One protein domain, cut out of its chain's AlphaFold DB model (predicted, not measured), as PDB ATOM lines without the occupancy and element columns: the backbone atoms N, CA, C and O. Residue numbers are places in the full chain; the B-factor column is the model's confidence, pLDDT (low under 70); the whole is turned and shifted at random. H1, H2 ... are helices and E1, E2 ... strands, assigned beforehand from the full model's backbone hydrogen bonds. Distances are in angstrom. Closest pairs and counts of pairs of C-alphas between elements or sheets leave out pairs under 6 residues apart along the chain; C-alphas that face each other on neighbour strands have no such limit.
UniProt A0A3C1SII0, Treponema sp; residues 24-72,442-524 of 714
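What this domain is: This is residues 24 to 72 and 442 to 524 of the 714 residues of a protein of Treponema sp (UniProt A0A3C1SII0). Three small antiparallel sheets stand in a stack: the four-stranded sheet E4 E5 E6 E7 is at one end, the sheet E1 E2 E3 is in the middle, and the sheet E8 E9 E10 is at the other end, the sheets partly face to face. A long link, residues 473 to 488, runs from the first of these sheets to the last, and two short helices, H1 and H2, lie at the margins. The printed part has 132 residues, with ten named strands and two named helices that follow each other as E1 E2 E3 H1 E4 E5 E6 E7 E8 E9 E10 H2; of the 66 residues in named elements strands hold 57 and helices 9, and the class is mostly strand. It is compact, with a radius of gyration of the C-alphas of 15.1 A and spans of 43 by 40 by 25 A.

Where its parts are: The largest sheet has E4, residues 442 to 446, E5, residues 449 to 453, E6, residues 460 to 464, and E7, residues 469 to 472. E1, residues 24 to 30, begins at C-alpha 24 (109.250, 167.381, 135.527). E2, residues 35 to 42, is 22.4 A long and E3, residues 50 to 57, is 23.4 A. E8 is residues 489 to 494, E9 residues 504 to 509, 16.4 A, and E10 residues 516 to 518. H1 is residues 60 to 64; H2, residues 521 to 524, ends at C-alpha 524 (99.357, 170.423, 127.780).

How they stand to each other: E4 to E7 form a strongly twisted meander, each strand the antiparallel neighbour of the one before; N 444 and O 451 are 2.9 A apart, N 452 and O 461 2.9 A, N 462 and O 471 2.8 A. This sheet faces the strongly twisted meander E1 E2 E3, strands at 36 degrees; the closest C-alphas of E1 and E4 are those of Ser 27 and Glu 442, 6.6 A. There N 26 and O 39 are 2.9 A apart, and N 38 and O 54 3.1 A. The sheet E1 E2 E3 also faces the meander E8 E9 E10, strands at 6 degrees; the closest C-alphas of E1 and E9 are those of Phe 25 and Ala 505, 5.9 A. N 492 and O 506 are 3.1 A apart, and N 507 and O 517 2.9 A. H2 only grazes the sheet E8 E9 E10; H1 is on no sheet, only just for E1 E2 E3, with 4 pairs of C-alphas within 10 A. H1 has 0 of 1 O i to N i+4 pairs and 1 of 2 O i to N i+3 pairs within hydrogen-bond range; H2 is too short for an O i to N i+4 pair.

The domain as a whole: The C-alphas farthest apart, of Gly 46 and Gly 512, are 46.1 A apart. Residues 73 to 441 are not printed, and C-alphas 72 and 442 are 15.1 A apart across this cut. The link from E7 to E8 is long. Residues 60 to 66 have pLDDT under 70.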
ATOM      1  N   SER A  24     108.333 166.875 136.547       91.75
ATOM      2  CA  SER A  24     109.250 167.381 135.527       91.75
ATOM      3  C   SER A  24     109.787 166.245 134.666       91.75
ATOM      4  O   SER A  24     110.066 165.140 135.129       91.75
ATOM      5  N   PHE A  25     109.885 166.513 133.372       92.81
ATOM      6  CA  PHE A  25     110.468 165.630 132.381       92.81
ATOM      7  C   PHE A  25     111.921 166.020 132.157       92.81
ATOM      8  O   PHE A  25     112.238 167.198 131.994       92.81
ATOM      9  N   ASN A  26     112.790 165.014 132.107       92.44
ATOM     10  CA  ASN A  26     114.233 165.167 131.967       92.44
ATOM     11  C   ASN A  26     114.792 164.120 130.988       92.44
ATOM     12  O   ASN A  26     114.168 163.083 130.738       92.44
ATOM     13  N   SER A  27     115.992 164.372 130.457       87.56
ATOM     14  CA  SER A  27     116.789 163.392 129.695       87.56
ATOM     15  C   SER A  27     116.045 162.736 128.517       87.56
ATOM     16  O   SER A  27     116.093 161.520 128.334       87.56
ATOM     17  N   VAL A  28     115.327 163.534 127.717       92.75
ATOM     18  CA  VAL A  28     114.521 163.037 126.590       92.75
ATOM     19  C   VAL A  28     115.412 162.656 125.401       92.75
ATOM     20  O   VAL A  28     116.235 163.450 124.953       92.75
ATOM     21  N   SER A  29     115.231 161.455 124.851       94.12
ATOM     22  CA  SER A  29     115.990 160.931 123.710       94.12
ATOM     23  C   SER A  29     115.109 160.069 122.804       94.12
ATOM     24  O   SER A  29     114.180 159.426 123.277       94.12
ATOM     25  N   VAL A  30     115.420 159.995 121.509       94.00
ATOM     26  CA  VAL A  30     114.751 159.126 120.527       94.00
ATOM     27  C   VAL A  30     115.751 158.179 119.859       94.00
ATOM     28  O   VAL A  30     116.894 158.565 119.619       94.00
ATOM     29  N   ASN A  31     115.343 156.940 119.562       93.50
ATOM     30  CA  ASN A  31     116.166 155.955 118.846       93.50
ATOM     31  C   ASN A  31     115.767 155.815 117.357       93.50
ATOM     32  O   ASN A  31     114.803 156.418 116.883       93.50
ATOM     33  N   GLU A  32     116.506 155.009 116.588       92.31
ATOM     34  CA  GLU A  32     116.217 154.761 115.160       92.31
ATOM     35  C   GLU A  32     114.930 153.949 114.918       92.31
ATOM     36  O   GLU A  32     114.378 153.975 113.819       92.31
ATOM     37  N   SER A  33     114.436 153.254 115.947       90.88
ATOM     38  CA  SER A  33     113.211 152.441 115.918       90.88
ATOM     39  C   SER A  33     111.959 153.225 116.336       90.88
ATOM     40  O   SER A  33     110.919 152.625 116.595       90.88
ATOM     41  N   ASP A  34     112.051 154.559 116.361       92.00
ATOM     42  CA  ASP A  34     110.989 155.484 116.772       92.00
ATOM     43  C   ASP A  34     110.470 155.242 118.196       92.00
ATOM     44  O   ASP A  34     109.275 155.351 118.466       92.00
ATOM     45  N   GLU A  35     111.369 154.932 119.125       92.19
ATOM     46  CA  GLU A  35     111.061 154.878 120.551       92.19
ATOM     47  C   GLU A  35     111.675 156.078 121.263       92.19
ATOM     48  O   GLU A  35     112.821 156.459 121.003       92.19
ATOM     49  N   ILE A  36     110.902 156.668 122.172       92.94
ATOM     50  CA  ILE A  36     111.350 157.732 123.064       92.94
ATOM     51  C   ILE A  36     111.759 157.137 124.407       92.94
ATOM     52  O   ILE A  36     111.084 156.255 124.926       92.94
ATOM     53  N   LEU A  37     112.846 157.646 124.972       95.12
ATOM     54  CA  LEU A  37     113.318 157.389 126.325       95.12
ATOM     55  C   LEU A  37     113.328 158.718 127.077       95.12
ATOM     56  O   LEU A  37     113.789 159.718 126.531       95.12
ATOM     57  N   PHE A  38     112.808 158.746 128.296       94.25
ATOM     58  CA  PHE A  38     112.786 159.955 129.114       94.25
ATOM     59  C   PHE A  38     112.639 159.604 130.591       94.25
ATOM     60  O   PHE A  38     112.141 158.536 130.950       94.25
ATOM     61  N   THR A  39     113.060 160.523 131.449       94.69
ATOM     62  CA  THR A  39     112.889 160.415 132.901       94.69
ATOM     63  C   THR A  39     111.808 161.373 133.376       94.69
ATOM     64  O   THR A  39     111.671 162.470 132.834       94.69
ATOM     65  N   VAL A  40     111.040 160.948 134.373       93.38
ATOM     66  CA  VAL A  40     110.063 161.781 135.077       93.38
ATOM     67  C   VAL A  40     110.505 161.898 136.525       93.38
ATOM     68  O   VAL A  40     110.587 160.889 137.226       93.38
ATOM     69  N   SER A  41     110.795 163.118 136.956       92.75
ATOM     70  CA  SER A  41     111.079 163.458 138.345       92.75
ATOM     71  C   SER A  41     109.789 163.930 138.993       92.75
ATOM     72  O   SER A  41     109.064 164.756 138.433       92.75
ATOM     73  N   GLN A  42     109.478 163.387 140.165       86.81
ATOM     74  CA  GLN A  42     108.279 163.787 140.884       86.81
ATOM     75  C   GLN A  42     108.531 163.839 142.383       86.81
ATOM     76  O   GLN A  42     108.791 162.823 143.036       86.81
ATOM     77  N   THR A  43     108.346 165.027 142.942       81.69
ATOM     78  CA  THR A  43     108.268 165.217 144.388       81.69
ATOM     79  C   THR A  43     106.822 165.013 144.819       81.69
ATOM     80  O   THR A  43     105.921 165.562 144.206       81.69
ATOM     81  N   VAL A  44     106.558 164.211 145.845       83.31
ATOM     82  CA  VAL A  44     105.233 164.144 146.481       83.31
ATOM     83  C   VAL A  44     105.471 164.313 147.980       83.31
ATOM     84  O   VAL A  44     106.265 163.540 148.531       83.31
ATOM     85  N   PRO A  45     104.852 165.310 148.643       84.62
ATOM     86  CA  PRO A  45     104.955 165.481 150.091       84.62
ATOM     87  C   PRO A  45     104.777 164.152 150.840       84.62
ATOM     88  O   PRO A  45     103.965 163.316 150.460       84.62
ATOM     89  N   GLY A  46     105.575 163.900 151.873       83.81
ATOM     90  CA  GLY A  46     105.449 162.678 152.676       83.81
ATOM     91  C   GLY A  46     106.049 161.419 152.050       83.81
ATOM     92  O   GLY A  46     105.993 160.350 152.663       83.81
ATOM     93  N   THR A  47     106.649 161.533 150.863       85.62
ATOM     94  CA  THR A  47     107.313 160.438 150.144       85.62
ATOM     95  C   THR A  47     108.722 160.844 149.702       85.62
ATOM     96  O   THR A  47     109.116 162.006 149.808       85.62
ATOM     97  N   HIS A  48     109.500 159.886 149.200       87.56
ATOM     98  CA  HIS A  48     110.780 160.202 148.576       87.56
ATOM     99  C   HIS A  48     110.597 160.793 147.179       87.56
ATOM    100  O   HIS A  48     109.695 160.415 146.428       87.56
ATOM    101  N   GLU A  49     111.499 161.706 146.840       89.19
ATOM    102  CA  GLU A  49     111.702 162.168 145.475       89.19
ATOM    103  C   GLU A  49     112.516 161.122 144.710       89.19
ATOM    104  O   GLU A  49     113.484 160.567 145.238       89.19
ATOM    105  N   TYR A  50     112.109 160.832 143.476       92.38
ATOM    106  CA  TYR A  50     112.851 159.937 142.600       92.38
ATOM    107  C   TYR A  50     112.545 160.173 141.126       92.38
ATOM    108  O   TYR A  50     111.507 160.725 140.751       92.38
ATOM    109  N   ASN A  51     113.472 159.685 140.302       94.50
ATOM    110  CA  ASN A  51     113.398 159.708 138.852       94.50
ATOM    111  C   ASN A  51     112.943 158.348 138.328       94.50
ATOM    112  O   ASN A  51     113.615 157.329 138.524       94.50
ATOM    113  N   THR A  52     111.825 158.337 137.617       94.75
ATOM    114  CA  THR A  52     111.306 157.142 136.960       94.75
ATOM    115  C   THR A  52     111.665 157.163 135.482       94.75
ATOM    116  O   THR A  52     111.385 158.141 134.790       94.75
ATOM    117  N   LEU A  53     112.271 156.085 134.979       96.12
ATOM    118  CA  LEU A  53     112.624 155.958 133.567       96.12
ATOM    119  C   LEU A  53     111.475 155.334 132.778       96.12
ATOM    120  O   LEU A  53     110.979 154.263 133.135       96.12
ATOM    121  N   PHE A  54     111.118 155.966 131.665       94.06
ATOM    122  CA  PHE A  54     110.065 155.522 130.763       94.06
ATOM    123  C   PHE A  54     110.583 155.303 129.349       94.06
ATOM    124  O   PHE A  54     111.483 156.003 128.883       94.06
ATOM    125  N   THR A  55     109.939 154.377 128.643       93.12
ATOM    126  CA  THR A  55     110.041 154.247 127.188       93.12
ATOM    127  C   THR A  55     108.663 154.181 126.539       93.12
ATOM    128  O   THR A  55     107.738 153.596 127.103       93.12
ATOM    129  N   ALA A  56     108.503 154.753 125.349       90.50
ATOM    130  CA  ALA A  56     107.265 154.651 124.578       90.50
ATOM    131  C   ALA A  56     107.548 154.562 123.074       90.50
ATOM    132  O   ALA A  56     108.523 155.130 122.582       90.50
ATOM    133  N   LYS A  57     106.678 153.875 122.329       90.06
ATOM    134  CA  LYS A  57     106.702 153.911 120.859       90.06
ATOM    135  C   LYS A  57     106.087 155.213 120.356       90.06
ATOM    136  O   LYS A  57     105.122 155.696 120.937       90.06
ATOM    137  N   LEU A  58     106.620 155.759 119.267       88.56
ATOM    138  CA  LEU A  58     106.126 156.969 118.604       88.56
ATOM    139  C   LEU A  58     105.360 156.629 117.311       88.56
ATOM    140  O   LEU A  58     105.594 155.600 116.679       88.56
ATOM    141  N   GLY A  59     104.455 157.517 116.884       81.12
ATOM    142  CA  GLY A  59     103.684 157.381 115.639       81.12
ATOM    143  C   GLY A  59     102.248 156.877 115.810       81.12
ATOM    144  O   GLY A  59     101.694 156.910 116.901       81.12
ATOM    145  N   LYS A  60     101.608 156.430 114.717       63.91
ATOM    146  CA  LYS A  60     100.188 156.004 114.726       63.91
ATOM    147  C   LYS A  60      99.904 154.842 115.684       63.91
ATOM    148  O   LYS A  60      98.819 154.792 116.250       63.91
ATOM    149  N   ASP A  61     100.888 153.971 115.894       54.22
ATOM    150  CA  ASP A  61     100.793 152.842 116.824       54.22
ATOM    151  C   ASP A  61     101.081 153.243 118.288       54.22
ATOM    152  O   ASP A  61     100.871 152.439 119.192       54.22
ATOM    153  N   ALA A  62     101.515 154.488 118.549       61.28
ATOM    154  CA  ALA A  62     101.774 155.007 119.899       61.28
ATOM    155  C   ALA A  62     100.501 155.119 120.747       61.28
ATOM    156  O   ALA A  62     100.535 154.881 121.948       61.28
ATOM    157  N   LEU A  63      99.362 155.419 120.110       49.66
ATOM    158  CA  LEU A  63      98.052 155.519 120.766       49.66
ATOM    159  C   LEU A  63      97.575 154.181 121.358       49.66
ATOM    160  O   LEU A  63      96.649 154.170 122.163       49.66
ATOM    161  N   ALA A  64      98.186 153.060 120.959       45.97
ATOM    162  CA  ALA A  64      97.837 151.723 121.426       45.97
ATOM    163  C   ALA A  64      98.724 151.216 122.581       45.97
ATOM    164  O   ALA A  64      98.473 150.126 123.095       45.97
ATOM    165  N   SER A  65      99.766 151.954 122.987       58.31
ATOM    166  CA  SER A  65     100.675 151.523 124.056       58.31
ATOM    167  C   SER A  65     101.048 152.665 124.998       58.31
ATOM    168  O   SER A  65     101.852 153.522 124.630       58.31
ATOM    169  N   SER A  66     100.523 152.631 126.225       68.38
ATOM    170  CA  SER A  66     100.948 153.515 127.316       68.38
ATOM    171  C   SER A  66     102.469 153.423 127.541       68.38
ATOM    172  O   SER A  66     103.048 152.340 127.345       68.38
ATOM    173  N   PRO A  67     103.140 154.520 127.946       85.44
ATOM    174  CA  PRO A  67     104.559 154.500 128.290       85.44
ATOM    175  C   PRO A  67     104.896 153.391 129.292       85.44
ATOM    176  O   PRO A  67     104.199 153.182 130.282       85.44
ATOM    177  N   ARG A  68     105.983 152.665 129.030       89.00
ATOM    178  CA  ARG A  68     106.444 151.540 129.846       89.00
ATOM    179  C   ARG A  68     107.499 151.991 130.842       89.00
ATOM    180  O   ARG A  68     108.471 152.641 130.466       89.00
ATOM    181  N   LEU A  69     107.330 151.560 132.086       93.00
ATOM    182  CA  LEU A  69     108.249 151.795 133.197       93.00
ATOM    183  C   LEU A  69     109.473 150.875 133.097       93.00
ATOM    184  O   LEU A  69     109.328 149.653 133.004       93.00
ATOM    185  N   LEU A  70     110.672 151.455 133.143       95.56
ATOM    186  CA  LEU A  70     111.945 150.726 133.122       95.56
ATOM    187  C   LEU A  70     112.618 150.651 134.501       95.56
ATOM    188  O   LEU A  70     113.425 149.752 134.729       95.56
ATOM    189  N   THR A  71     112.284 151.554 135.424       96.88
ATOM    190  CA  THR A  71     112.692 151.508 136.841       96.88
ATOM    191  C   THR A  71     111.491 151.205 137.740       96.88
ATOM    192  O   THR A  71     110.339 151.343 137.324       96.88
ATOM    193  N   CYS A  72     111.738 150.751 138.971       97.31
ATOM    194  CA  CYS A  72     110.676 150.415 139.919       97.31
ATOM    195  C   CYS A  72     111.064 150.834 141.339       97.31
ATOM    196  O   CYS A  72     111.804 150.129 142.024       97.31
ATOM    197  N   GLU A 442     120.527 159.423 134.700       91.12
ATOM    198  CA  GLU A 442     120.766 159.536 133.264       91.12
ATOM    199  C   GLU A 442     120.529 158.195 132.579       91.12
ATOM    200  O   GLU A 442     120.894 157.138 133.094       91.12
ATOM    201  N   ALA A 443     119.926 158.229 131.392       94.00
ATOM    202  CA  ALA A 443     119.705 157.038 130.591       94.00
ATOM    203  C   ALA A 443     119.873 157.334 129.102       94.00
ATOM    204  O   ALA A 443     119.541 158.419 128.626       94.00
ATOM    205  N   VAL A 444     120.393 156.359 128.358       93.31
ATOM    206  CA  VAL A 444     120.707 156.514 126.935       93.31
ATOM    207  C   VAL A 444     120.538 155.200 126.180       93.31
ATOM    208  O   VAL A 444     120.680 154.112 126.739       93.31
ATOM    209  N   TRP A 445     120.264 155.304 124.882       91.88
ATOM    210  CA  TRP A 445     120.361 154.181 123.958       91.88
ATOM    211  C   TRP A 445     121.793 154.031 123.444       91.88
ATOM    212  O   TRP A 445     122.397 154.992 122.978       91.88
ATOM    213  N   SER A 446     122.312 152.807 123.444       87.81
ATOM    214  CA  SER A 446     123.519 152.453 122.696       87.81
ATOM    215  C   SER A 446     123.223 151.212 121.862       87.81
ATOM    216  O   SER A 446     123.123 150.097 122.380       87.81
ATOM    217  N   GLY A 447     123.022 151.422 120.560       84.19
ATOM    218  CA  GLY A 447     122.407 150.421 119.691       84.19
ATOM    219  C   GLY A 447     120.962 150.148 120.118       84.19
ATOM    220  O   GLY A 447     120.185 151.078 120.322       84.19
ATOM    221  N   SER A 448     120.604 148.874 120.283       83.81
ATOM    222  CA  SER A 448     119.265 148.440 120.714       83.81
ATOM    223  C   SER A 448     119.121 148.262 122.231       83.81
ATOM    224  O   SER A 448     118.127 147.694 122.681       83.81
ATOM    225  N   LEU A 449     120.127 148.645 123.020       90.44
ATOM    226  CA  LEU A 449     120.134 148.480 124.474       90.44
ATOM    227  C   LEU A 449     120.004 149.832 125.170       90.44
ATOM    228  O   LEU A 449     120.559 150.832 124.712       90.44
ATOM    229  N   VAL A 450     119.304 149.829 126.302       94.88
ATOM    230  CA  VAL A 450     119.202 150.982 127.200       94.88
ATOM    231  C   VAL A 450     120.240 150.837 128.305       94.88
ATOM    232  O   VAL A 450     120.345 149.781 128.936       94.88
ATOM    233  N   TYR A 451     120.979 151.913 128.543       95.19
ATOM    234  CA  TYR A 451     121.924 152.044 129.642       95.19
ATOM    235  C   TYR A 451     121.476 153.145 130.595       95.19
ATOM    236  O   TYR A 451     120.882 154.127 130.157       95.19
ATOM    237  N   GLY A 452     121.764 152.972 131.881       94.88
ATOM    238  CA  GLY A 452     121.457 153.928 132.942       94.88
ATOM    239  C   GLY A 452     122.647 154.143 133.877       94.88
ATOM    240  O   GLY A 452     123.481 153.244 134.023       94.88
ATOM    241  N   SER A 453     122.723 155.310 134.508       93.44
ATOM    242  CA  SER A 453     123.752 155.655 135.498       93.44
ATOM    243  C   SER A 453     123.233 156.607 136.578       93.44
ATOM    244  O   SER A 453     122.173 157.226 136.444       93.44
ATOM    245  N   PHE A 454     124.020 156.719 137.648       92.88
ATOM    246  CA  PHE A 454     123.871 157.717 138.707       92.88
ATOM    247  C   PHE A 454     125.025 158.716 138.611       92.88
ATOM    248  O   PHE A 454     126.153 158.316 138.324       92.88
ATOM    249  N   LYS A 455     124.766 160.006 138.836       88.56
ATOM    250  CA  LYS A 455     125.758 161.082 138.627       88.56
ATOM    251  C   LYS A 455     126.957 161.003 139.570       88.56
ATOM    252  O   LYS A 455     128.023 161.530 139.264       88.56
ATOM    253  N   ASP A 456     126.777 160.371 140.721       86.50
ATOM    254  CA  ASP A 456     127.783 160.204 141.763       86.50
ATOM    255  C   ASP A 456     128.533 158.860 141.682       86.50
ATOM    256  O   ASP A 456     129.389 158.582 142.522       86.50
ATOM    257  N   GLU A 457     128.262 158.036 140.663       85.06
ATOM    258  CA  GLU A 457     128.869 156.716 140.497       85.06
ATOM    259  C   GLU A 457     129.431 156.492 139.088       85.06
ATOM    260  O   GLU A 457     128.920 156.970 138.082       85.06
ATOM    261  N   THR A 458     130.488 155.680 138.992       85.00
ATOM    262  CA  THR A 458     131.072 155.276 137.698       85.00
ATOM    263  C   THR A 458     130.403 154.043 137.090       85.00
ATOM    264  O   THR A 458     130.791 153.594 136.011       85.00
ATOM    265  N   THR A 459     129.478 153.413 137.814       91.06
ATOM    266  CA  THR A 459     128.837 152.170 137.381       91.06
ATOM    267  C   THR A 459     127.758 152.479 136.351       91.06
ATOM    268  O   THR A 459     126.859 153.277 136.594       91.06
ATOM    269  N   VAL A 460     127.827 151.797 135.211       93.94
ATOM    270  CA  VAL A 460     126.788 151.833 134.180       93.94
ATOM    271  C   VAL A 460     125.971 150.554 134.289       93.94
ATOM    272  O   VAL A 460     126.525 149.460 134.416       93.94
ATOM    273  N   TYR A 461     124.655 150.671 134.197       96.00
ATOM    274  CA  TYR A 461     123.729 149.548 134.226       96.00
ATOM    275  C   TYR A 461     123.126 149.326 132.844       96.00
ATOM    276  O   TYR A 461     122.772 150.280 132.163       96.00
ATOM    277  N   ALA A 462     123.000 148.067 132.435       96.06
ATOM    278  CA  ALA A 462     122.344 147.675 131.193       96.06
ATOM    279  C   ALA A 462     120.962 147.083 131.490       96.06
ATOM    280  O   ALA A 462     120.832 146.199 132.348       96.06
ATOM    281  N   TYR A 463     119.949 147.555 130.767       96.75
ATOM    282  CA  TYR A 463     118.581 147.066 130.876       96.75
ATOM    283  C   TYR A 463     118.374 145.784 130.067       96.75
ATOM    284  O   TYR A 463     118.775 145.686 128.906       96.75
ATOM    285  N   ASN A 464     117.683 144.812 130.659       96.00
ATOM    286  CA  ASN A 464     117.249 143.592 129.994       96.00
ATOM    287  C   ASN A 464     115.735 143.636 129.758       96.00
ATOM    288  O   ASN A 464     114.951 143.398 130.675       96.00
ATOM    289  N   SER A 465     115.323 143.867 128.512       92.25
ATOM    290  CA  SER A 465     113.910 143.988 128.121       92.25
ATOM    291  C   SER A 465     113.100 142.689 128.203       92.25
ATOM    292  O   SER A 465     111.875 142.740 128.237       92.25
ATOM    293  N   ASN A 466     113.745 141.518 128.264       94.00
ATOM    294  CA  ASN A 466     113.042 140.238 128.425       94.00
ATOM    295  C   ASN A 466     112.672 139.969 129.890       94.00
ATOM    296  O   ASN A 466     111.646 139.346 130.184       94.00
ATOM    297  N   LEU A 467     113.529 140.421 130.809       96.19
ATOM    298  CA  LEU A 467     113.378 140.226 132.250       96.19
ATOM    299  C   LEU A 467     112.814 141.461 132.965       96.19
ATOM    300  O   LEU A 467     112.365 141.345 134.102       96.19
ATOM    301  N   ASN A 468     112.816 142.619 132.305       95.81
ATOM    302  CA  ASN A 468     112.534 143.933 132.884       95.81
ATOM    303  C   ASN A 468     113.415 144.247 134.106       95.81
ATOM    304  O   ASN A 468     112.955 144.816 135.092       95.81
ATOM    305  N   THR A 469     114.681 143.839 134.053       96.88
ATOM    306  CA  THR A 469     115.656 144.009 135.138       96.88
ATOM    307  C   THR A 469     116.920 144.693 134.644       96.88
ATOM    308  O   THR A 469     117.104 144.917 133.446       96.88
ATOM    309  N   TRP A 470     117.800 145.036 135.582       97.31
ATOM    310  CA  TRP A 470     119.056 145.722 135.310       97.31
ATOM    311  C   TRP A 470     120.237 144.908 135.809       97.31
ATOM    312  O   TRP A 470     120.154 144.221 136.825       97.31
ATOM    313  N   THR A 471     121.357 145.016 135.104       95.50
ATOM    314  CA  THR A 471     122.623 144.391 135.500       95.50
ATOM    315  C   THR A 471     123.755 145.396 135.382       95.50
ATOM    316  O   THR A 471     123.731 146.250 134.497       95.50
ATOM    317  N   ALA A 472     124.746 145.309 136.271       93.44
ATOM    318  CA  ALA A 472     125.958 146.108 136.134       93.44
ATOM    319  C   ALA A 472     126.662 145.738 134.818       93.44
ATOM    320  O   ALA A 472     126.895 144.561 134.533       93.44
ATOM    321  N   SER A 473     126.963 146.743 134.003       90.19
ATOM    322  CA  SER A 473     127.633 146.562 132.723       90.19
ATOM    323  C   SER A 473     129.143 146.432 132.908       90.19
ATOM    324  O   SER A 473     129.738 147.042 133.795       90.19
ATOM    325  N   SER A 474     129.789 145.672 132.021       84.81
ATOM    326  CA  SER A 474     131.250 145.683 131.888       84.81
ATOM    327  C   SER A 474     131.767 146.944 131.180       84.81
ATOM    328  O   SER A 474     132.958 147.249 131.263       84.81
ATOM    329  N   LEU A 475     130.889 147.683 130.491       81.38
ATOM    330  CA  LEU A 475     131.220 148.948 129.847       81.38
ATOM    331  C   LEU A 475     131.372 150.040 130.906       81.38
ATOM    332  O   LEU A 475     130.433 150.340 131.636       81.38
ATOM    333  N   LYS A 476     132.558 150.650 130.962       71.62
ATOM    334  CA  LYS A 476     132.850 151.762 131.881       71.62
ATOM    335  C   LYS A 476     132.650 153.144 131.257       71.62
ATOM    336  O   LYS A 476     132.482 154.111 131.983       71.62
ATOM    337  N   ASN A 477     132.653 153.227 129.925       72.06
ATOM    338  CA  ASN A 477     132.573 154.481 129.176       72.06
ATOM    339  C   ASN A 477     131.398 154.411 128.192       72.06
ATOM    340  O   ASN A 477     131.579 154.053 127.029       72.06
ATOM    341  N   VAL A 478     130.192 154.714 128.670       81.50
ATOM    342  CA  VAL A 478     129.019 154.964 127.819       81.50
ATOM    343  C   VAL A 478     128.815 156.475 127.754       81.50
ATOM    344  O   VAL A 478     128.833 157.139 128.785       81.50
ATOM    345  N   SER A 479     128.663 157.035 126.550       84.88
ATOM    346  CA  SER A 479     128.370 158.464 126.389       84.88
ATOM    347  C   SER A 479     126.885 158.706 126.634       84.88
ATOM    348  O   SER A 479     126.055 158.290 125.828       84.88
ATOM    349  N   PHE A 480     126.545 159.401 127.717       84.88
ATOM    350  CA  PHE A 480     125.170 159.786 128.050       84.88
ATOM    351  C   PHE A 480     124.762 161.069 127.316       84.88
ATOM    352  O   PHE A 480     124.432 162.088 127.911       84.88
ATOM    353  N   THR A 481     124.831 161.039 125.984       86.44
ATOM    354  CA  THR A 481     124.400 162.159 125.139       86.44
ATOM    355  C   THR A 481     123.028 161.851 124.557       86.44
ATOM    356  O   THR A 481     122.887 160.922 123.763       86.44
ATOM    357  N   SER A 482     122.019 162.631 124.942       86.19
ATOM    358  CA  SER A 482     120.659 162.483 124.425       86.19
ATOM    359  C   SER A 482     120.601 162.743 122.921       86.19
ATOM    360  O   SER A 482     121.150 163.720 122.409       86.19
ATOM    361  N   VAL A 483     119.896 161.873 122.201       92.25
ATOM    362  CA  VAL A 483     119.622 162.038 120.773       92.25
ATOM    363  C   VAL A 483     118.243 162.668 120.630       92.25
ATOM    364  O   VAL A 483     117.228 162.008 120.811       92.25
ATOM    365  N   GLU A 484     118.185 163.954 120.294       93.50
ATOM    366  CA  GLU A 484     116.919 164.702 120.219       93.50
ATOM    367  C   GLU A 484     116.163 164.520 118.895       93.50
ATOM    368  O   GLU A 484     115.055 165.028 118.720       93.50
ATOM    369  N   LYS A 485     116.763 163.853 117.906       94.69
ATOM    370  CA  LYS A 485     116.215 163.783 116.550       94.69
ATOM    371  C   LYS A 485     116.614 162.496 115.841       94.69
ATOM    372  O   LYS A 485     117.791 162.156 115.798       94.69
ATOM    373  N   ASN A 486     115.646 161.866 115.180       94.06
ATOM    374  CA  ASN A 486     115.875 160.822 114.185       94.06
ATOM    375  C   ASN A 486     115.315 161.257 112.806       94.06
ATOM    376  O   ASN A 486     115.015 162.434 112.578       94.06
ATOM    377  N   ALA A 487     115.186 160.325 111.856       93.06
ATOM    378  CA  ALA A 487     114.673 160.621 110.515       93.06
ATOM    379  C   ALA A 487     113.196 161.077 110.482       93.06
ATOM    380  O   ALA A 487     112.791 161.754 109.533       93.06
ATOM    381  N   ARG A 488     112.389 160.697 111.481       93.44
ATOM    382  CA  ARG A 488     110.927 160.872 111.520       93.44
ATOM    383  C   ARG A 488     110.433 161.780 112.640       93.44
ATOM    384  O   ARG A 488     109.388 162.397 112.469       93.44
ATOM    385  N   TYR A 489     111.174 161.912 113.733       94.31
ATOM    386  CA  TYR A 489     110.747 162.623 114.930       94.31
ATOM    387  C   TYR A 489     111.859 163.503 115.497       94.31
ATOM    388  O   TYR A 489     113.047 163.184 115.419       94.31
ATOM    389  N   ARG A 490     111.444 164.615 116.104       95.00
ATOM    390  CA  ARG A 490     112.248 165.412 117.032       95.00
ATOM    391  C   ARG A 490     111.577 165.387 118.398       95.00
ATOM    392  O   ARG A 490     110.369 165.597 118.471       95.00
ATOM    393  N   VAL A 491     112.351 165.185 119.451       94.69
ATOM    394  CA  VAL A 491     111.899 165.216 120.842       94.69
ATOM    395  C   VAL A 491     112.581 166.362 121.578       94.69
ATOM    396  O   VAL A 491     113.721 166.699 121.268       94.69
ATOM    397  N   PHE A 492     111.867 167.027 122.481       94.69
ATOM    398  CA  PHE A 492     112.398 168.158 123.245       94.69
ATOM    399  C   PHE A 492     111.556 168.416 124.497       94.69
ATOM    400  O   PHE A 492     110.401 168.001 124.569       94.69
ATOM    401  N   ILE A 493     112.130 169.127 125.465       94.81
ATOM    402  CA  ILE A 493     111.410 169.636 126.637       94.81
ATOM    403  C   ILE A 493     110.930 171.057 126.330       94.81
ATOM    404  O   ILE A 493     111.675 171.865 125.772       94.81
ATOM    405  N   GLY A 494     109.679 171.355 126.665       92.50
ATOM    406  CA  GLY A 494     109.079 172.679 126.526       92.50
ATOM    407  C   GLY A 494     108.264 173.063 127.756       92.50
ATOM    408  O   GLY A 494     108.171 172.304 128.718       92.50
ATOM    409  N   ASN A 495     107.659 174.248 127.718       91.25
ATOM    410  CA  ASN A 495     106.801 174.714 128.803       91.25
ATOM    411  C   ASN A 495     105.505 173.900 128.850       91.25
ATOM    412  O   ASN A 495     104.895 173.644 127.811       91.25
ATOM    413  N   SER A 496     105.089 173.542 130.060       88.19
ATOM    414  CA  SER A 496     103.769 172.976 130.326       88.19
ATOM    415  C   SER A 496     102.707 174.080 130.347       88.19
ATOM    416  O   SER A 496     102.979 175.196 130.798       88.19
ATOM    417  N   GLN A 497     101.489 173.768 129.897       85.38
ATOM    418  CA  GLN A 497     100.310 174.616 130.138       85.38
ATOM    419  C   GLN A 497      99.622 174.288 131.470       85.38
ATOM    420  O   GLN A 497      98.862 175.100 131.997       85.38
ATOM    421  N   ASN A 498      99.913 173.114 132.027       83.44
ATOM    422  CA  ASN A 498      99.409 172.657 133.306       83.44
ATOM    423  C   ASN A 498     100.363 173.070 134.439       83.44
ATOM    424  O   ASN A 498     101.527 172.662 134.451       83.44
ATOM    425  N   LYS A 499      99.867 173.837 135.420       80.50
ATOM    426  CA  LYS A 499     100.663 174.336 136.560       80.50
ATOM    427  C   LYS A 499     101.208 173.234 137.480       80.50
ATOM    428  O   LYS A 499     102.159 173.492 138.216       80.50
ATOM    429  N   MET A 500     100.645 172.027 137.422       79.50
ATOM    430  CA  MET A 500     101.120 170.852 138.166       79.50
ATOM    431  C   MET A 500     102.437 170.284 137.610       79.50
ATOM    432  O   MET A 500     103.104 169.477 138.260       79.50
ATOM    433  N   PHE A 501     102.817 170.692 136.398       84.94
ATOM    434  CA  PHE A 501     104.029 170.254 135.724       84.94
ATOM    435  C   PHE A 501     104.982 171.437 135.563       84.94
ATOM    436  O   PHE A 501     104.588 172.524 135.145       84.94
ATOM    437  N   GLU A 502     106.260 171.227 135.865       88.69
ATOM    438  CA  GLU A 502     107.289 172.248 135.640       88.69
ATOM    439  C   GLU A 502     107.556 172.456 134.147       88.69
ATOM    440  O   GLU A 502     107.792 173.572 133.685       88.69
ATOM    441  N   ASN A 503     107.503 171.368 133.385       91.88
ATOM    442  CA  ASN A 503     107.754 171.331 131.956       91.88
ATOM    443  C   ASN A 503     106.965 170.169 131.321       91.88
ATOM    444  O   ASN A 503     106.272 169.422 132.011       91.88
ATOM    445  N   ALA A 504     107.059 170.018 130.005       91.06
ATOM    446  CA  ALA A 504     106.452 168.918 129.268       91.06
ATOM    447  C   ALA A 504     107.440 168.341 128.248       91.06
ATOM    448  O   ALA A 504     108.197 169.078 127.607       91.06
ATOM    449  N   ALA A 505     107.423 167.018 128.068       92.31
ATOM    450  CA  ALA A 505     108.128 166.361 126.973       92.31
ATOM    451  C   ALA A 505     107.259 166.385 125.709       92.31
ATOM    452  O   ALA A 505     106.126 165.906 125.723       92.31
ATOM    453  N   PHE A 506     107.798 166.898 124.606       92.44
ATOM    454  CA  PHE A 506     107.107 167.011 123.324       92.44
ATOM    455  C   PHE A 506     107.747 166.140 122.250       92.44
ATOM    456  O   PHE A 506     108.968 165.985 122.181       92.44
ATOM    457  N   VAL A 507     106.900 165.648 121.350       93.25
ATOM    458  CA  VAL A 507     107.289 164.941 120.131       93.25
ATOM    459  C   VAL A 507     106.779 165.727 118.935       93.25
ATOM    460  O   VAL A 507     105.603 166.076 118.856       93.25
ATOM    461  N   ARG A 508     107.661 165.998 117.972       93.31
ATOM    462  CA  ARG A 508     107.328 166.614 116.688       93.31
ATOM    463  C   ARG A 508     107.587 165.640 115.549       93.31
ATOM    464  O   ARG A 508     108.725 165.211 115.365       93.31
ATOM    465  N   SER A 509     106.564 165.365 114.744       93.00
ATOM    466  CA  SER A 509     106.736 164.647 113.478       93.00
ATOM    467  C   SER A 509     107.490 165.509 112.460       93.00
ATOM    468  O   SER A 509     107.175 166.684 112.271       93.00
ATOM    469  N   LEU A 510     108.483 164.921 111.797       92.69
ATOM    470  CA  LEU A 510     109.303 165.538 110.751       92.69
ATOM    471  C   LEU A 510     108.921 165.068 109.341       92.69
ATOM    472  O   LEU A 510     109.398 165.640 108.362       92.69
ATOM    473  N   GLN A 511     108.083 164.034 109.231       87.00
ATOM    474  CA  GLN A 511     107.602 163.489 107.962       87.00
ATOM    475  C   GLN A 511     106.070 163.448 107.933       87.00
ATOM    476  O   GLN A 511     105.414 163.201 108.945       87.00
ATOM    477  N   GLY A 512     105.481 163.670 106.756       83.44
ATOM    478  CA  GLY A 512     104.027 163.770 106.605       83.44
ATOM    479  C   GLY A 512     103.469 165.063 107.208       83.44
ATOM    480  O   GLY A 512     104.065 166.128 107.056       83.44
ATOM    481  N   ALA A 513     102.313 164.982 107.875       82.38
ATOM    482  CA  ALA A 513     101.755 166.121 108.597       82.38
ATOM    483  C   ALA A 513     102.642 166.446 109.812       82.38
ATOM    484  O   ALA A 513     102.771 165.638 110.733       82.38
ATOM    485  N   VAL A 514     103.263 167.626 109.799       87.50
ATOM    486  CA  VAL A 514     104.082 168.116 110.912       87.50
ATOM    487  C   VAL A 514     103.155 168.476 112.066       87.50
ATOM    488  O   VAL A 514     102.494 169.511 112.050       87.50
ATOM    489  N   VAL A 515     103.108 167.603 113.065       89.69
ATOM    490  CA  VAL A 515     102.325 167.777 114.291       89.69
ATOM    491  C   VAL A 515     103.281 167.730 115.471       89.69
ATOM    492  O   VAL A 515     104.227 166.939 115.472       89.69
ATOM    493  N   THR A 516     103.047 168.596 116.453       90.69
ATOM    494  CA  THR A 516     103.701 168.535 117.763       90.69
ATOM    495  C   THR A 516     102.654 168.130 118.786       90.69
ATOM    496  O   THR A 516     101.556 168.679 118.766       90.69
ATOM    497  N   TYR A 517     102.980 167.167 119.638       89.12
ATOM    498  CA  TYR A 517     102.100 166.689 120.698       89.12
ATOM    499  C   TYR A 517     102.920 166.369 121.955       89.12
ATOM    500  O   TYR A 517     104.101 166.016 121.834       89.12
ATOM    501  N   PRO A 518     102.343 166.519 123.158       88.94
ATOM    502  CA  PRO A 518     103.011 166.125 124.390       88.94
ATOM    503  C   PRO A 518     103.055 164.594 124.515       88.94
ATOM    504  O   PRO A 518     102.161 163.896 124.041       88.94
ATOM    505  N   VAL A 519     104.082 164.061 125.179       87.38
ATOM    506  CA  VAL A 519     104.174 162.625 125.506       87.38
ATOM    507  C   VAL A 519     103.036 162.210 126.446       87.38
ATOM    508  O   VAL A 519     102.489 161.122 126.292       87.38
ATOM    509  N   PHE A 520     102.651 163.101 127.365       85.12
ATOM    510  CA  PHE A 520     101.473 162.970 128.224       85.12
ATOM    511  C   PHE A 520     100.528 164.142 127.988       85.12
ATOM    512  O   PHE A 520     100.904 165.296 128.210       85.12
ATOM    513  N   ALA A 521      99.306 163.851 127.541       84.69
ATOM    514  CA  ALA A 521      98.320 164.862 127.167       84.69
ATOM    515  C   ALA A 521      98.003 165.833 128.315       84.69
ATOM    516  O   ALA A 521      97.816 167.022 128.079       84.69
ATOM    517  N   GLU A 522      98.021 165.349 129.557       83.44
ATOM    518  CA  GLU A 522      97.714 166.094 130.781       83.44
ATOM    519  C   GLU A 522      98.654 167.282 131.018       83.44
ATOM    520  O   GLU A 522      98.251 168.270 131.633       83.44
ATOM    521  N   SER A 523      99.888 167.210 130.505       83.88
ATOM    522  CA  SER A 523     100.880 168.288 130.626       83.88
ATOM    523  C   SER A 523     100.589 169.497 129.719       83.88
ATOM    524  O   SER A 523     101.116 170.583 129.939       83.88
ATOM    525  N   ASP A 524      99.717 169.348 128.720       83.12
ATOM    526  CA  ASP A 524      99.357 170.423 127.780       83.12
ATOM    527  C   ASP A 524      97.913 170.924 127.980       83.12
ATOM    528  O   ASP A 524      97.412 171.747 127.217       83.12
TER     529      ASP A 524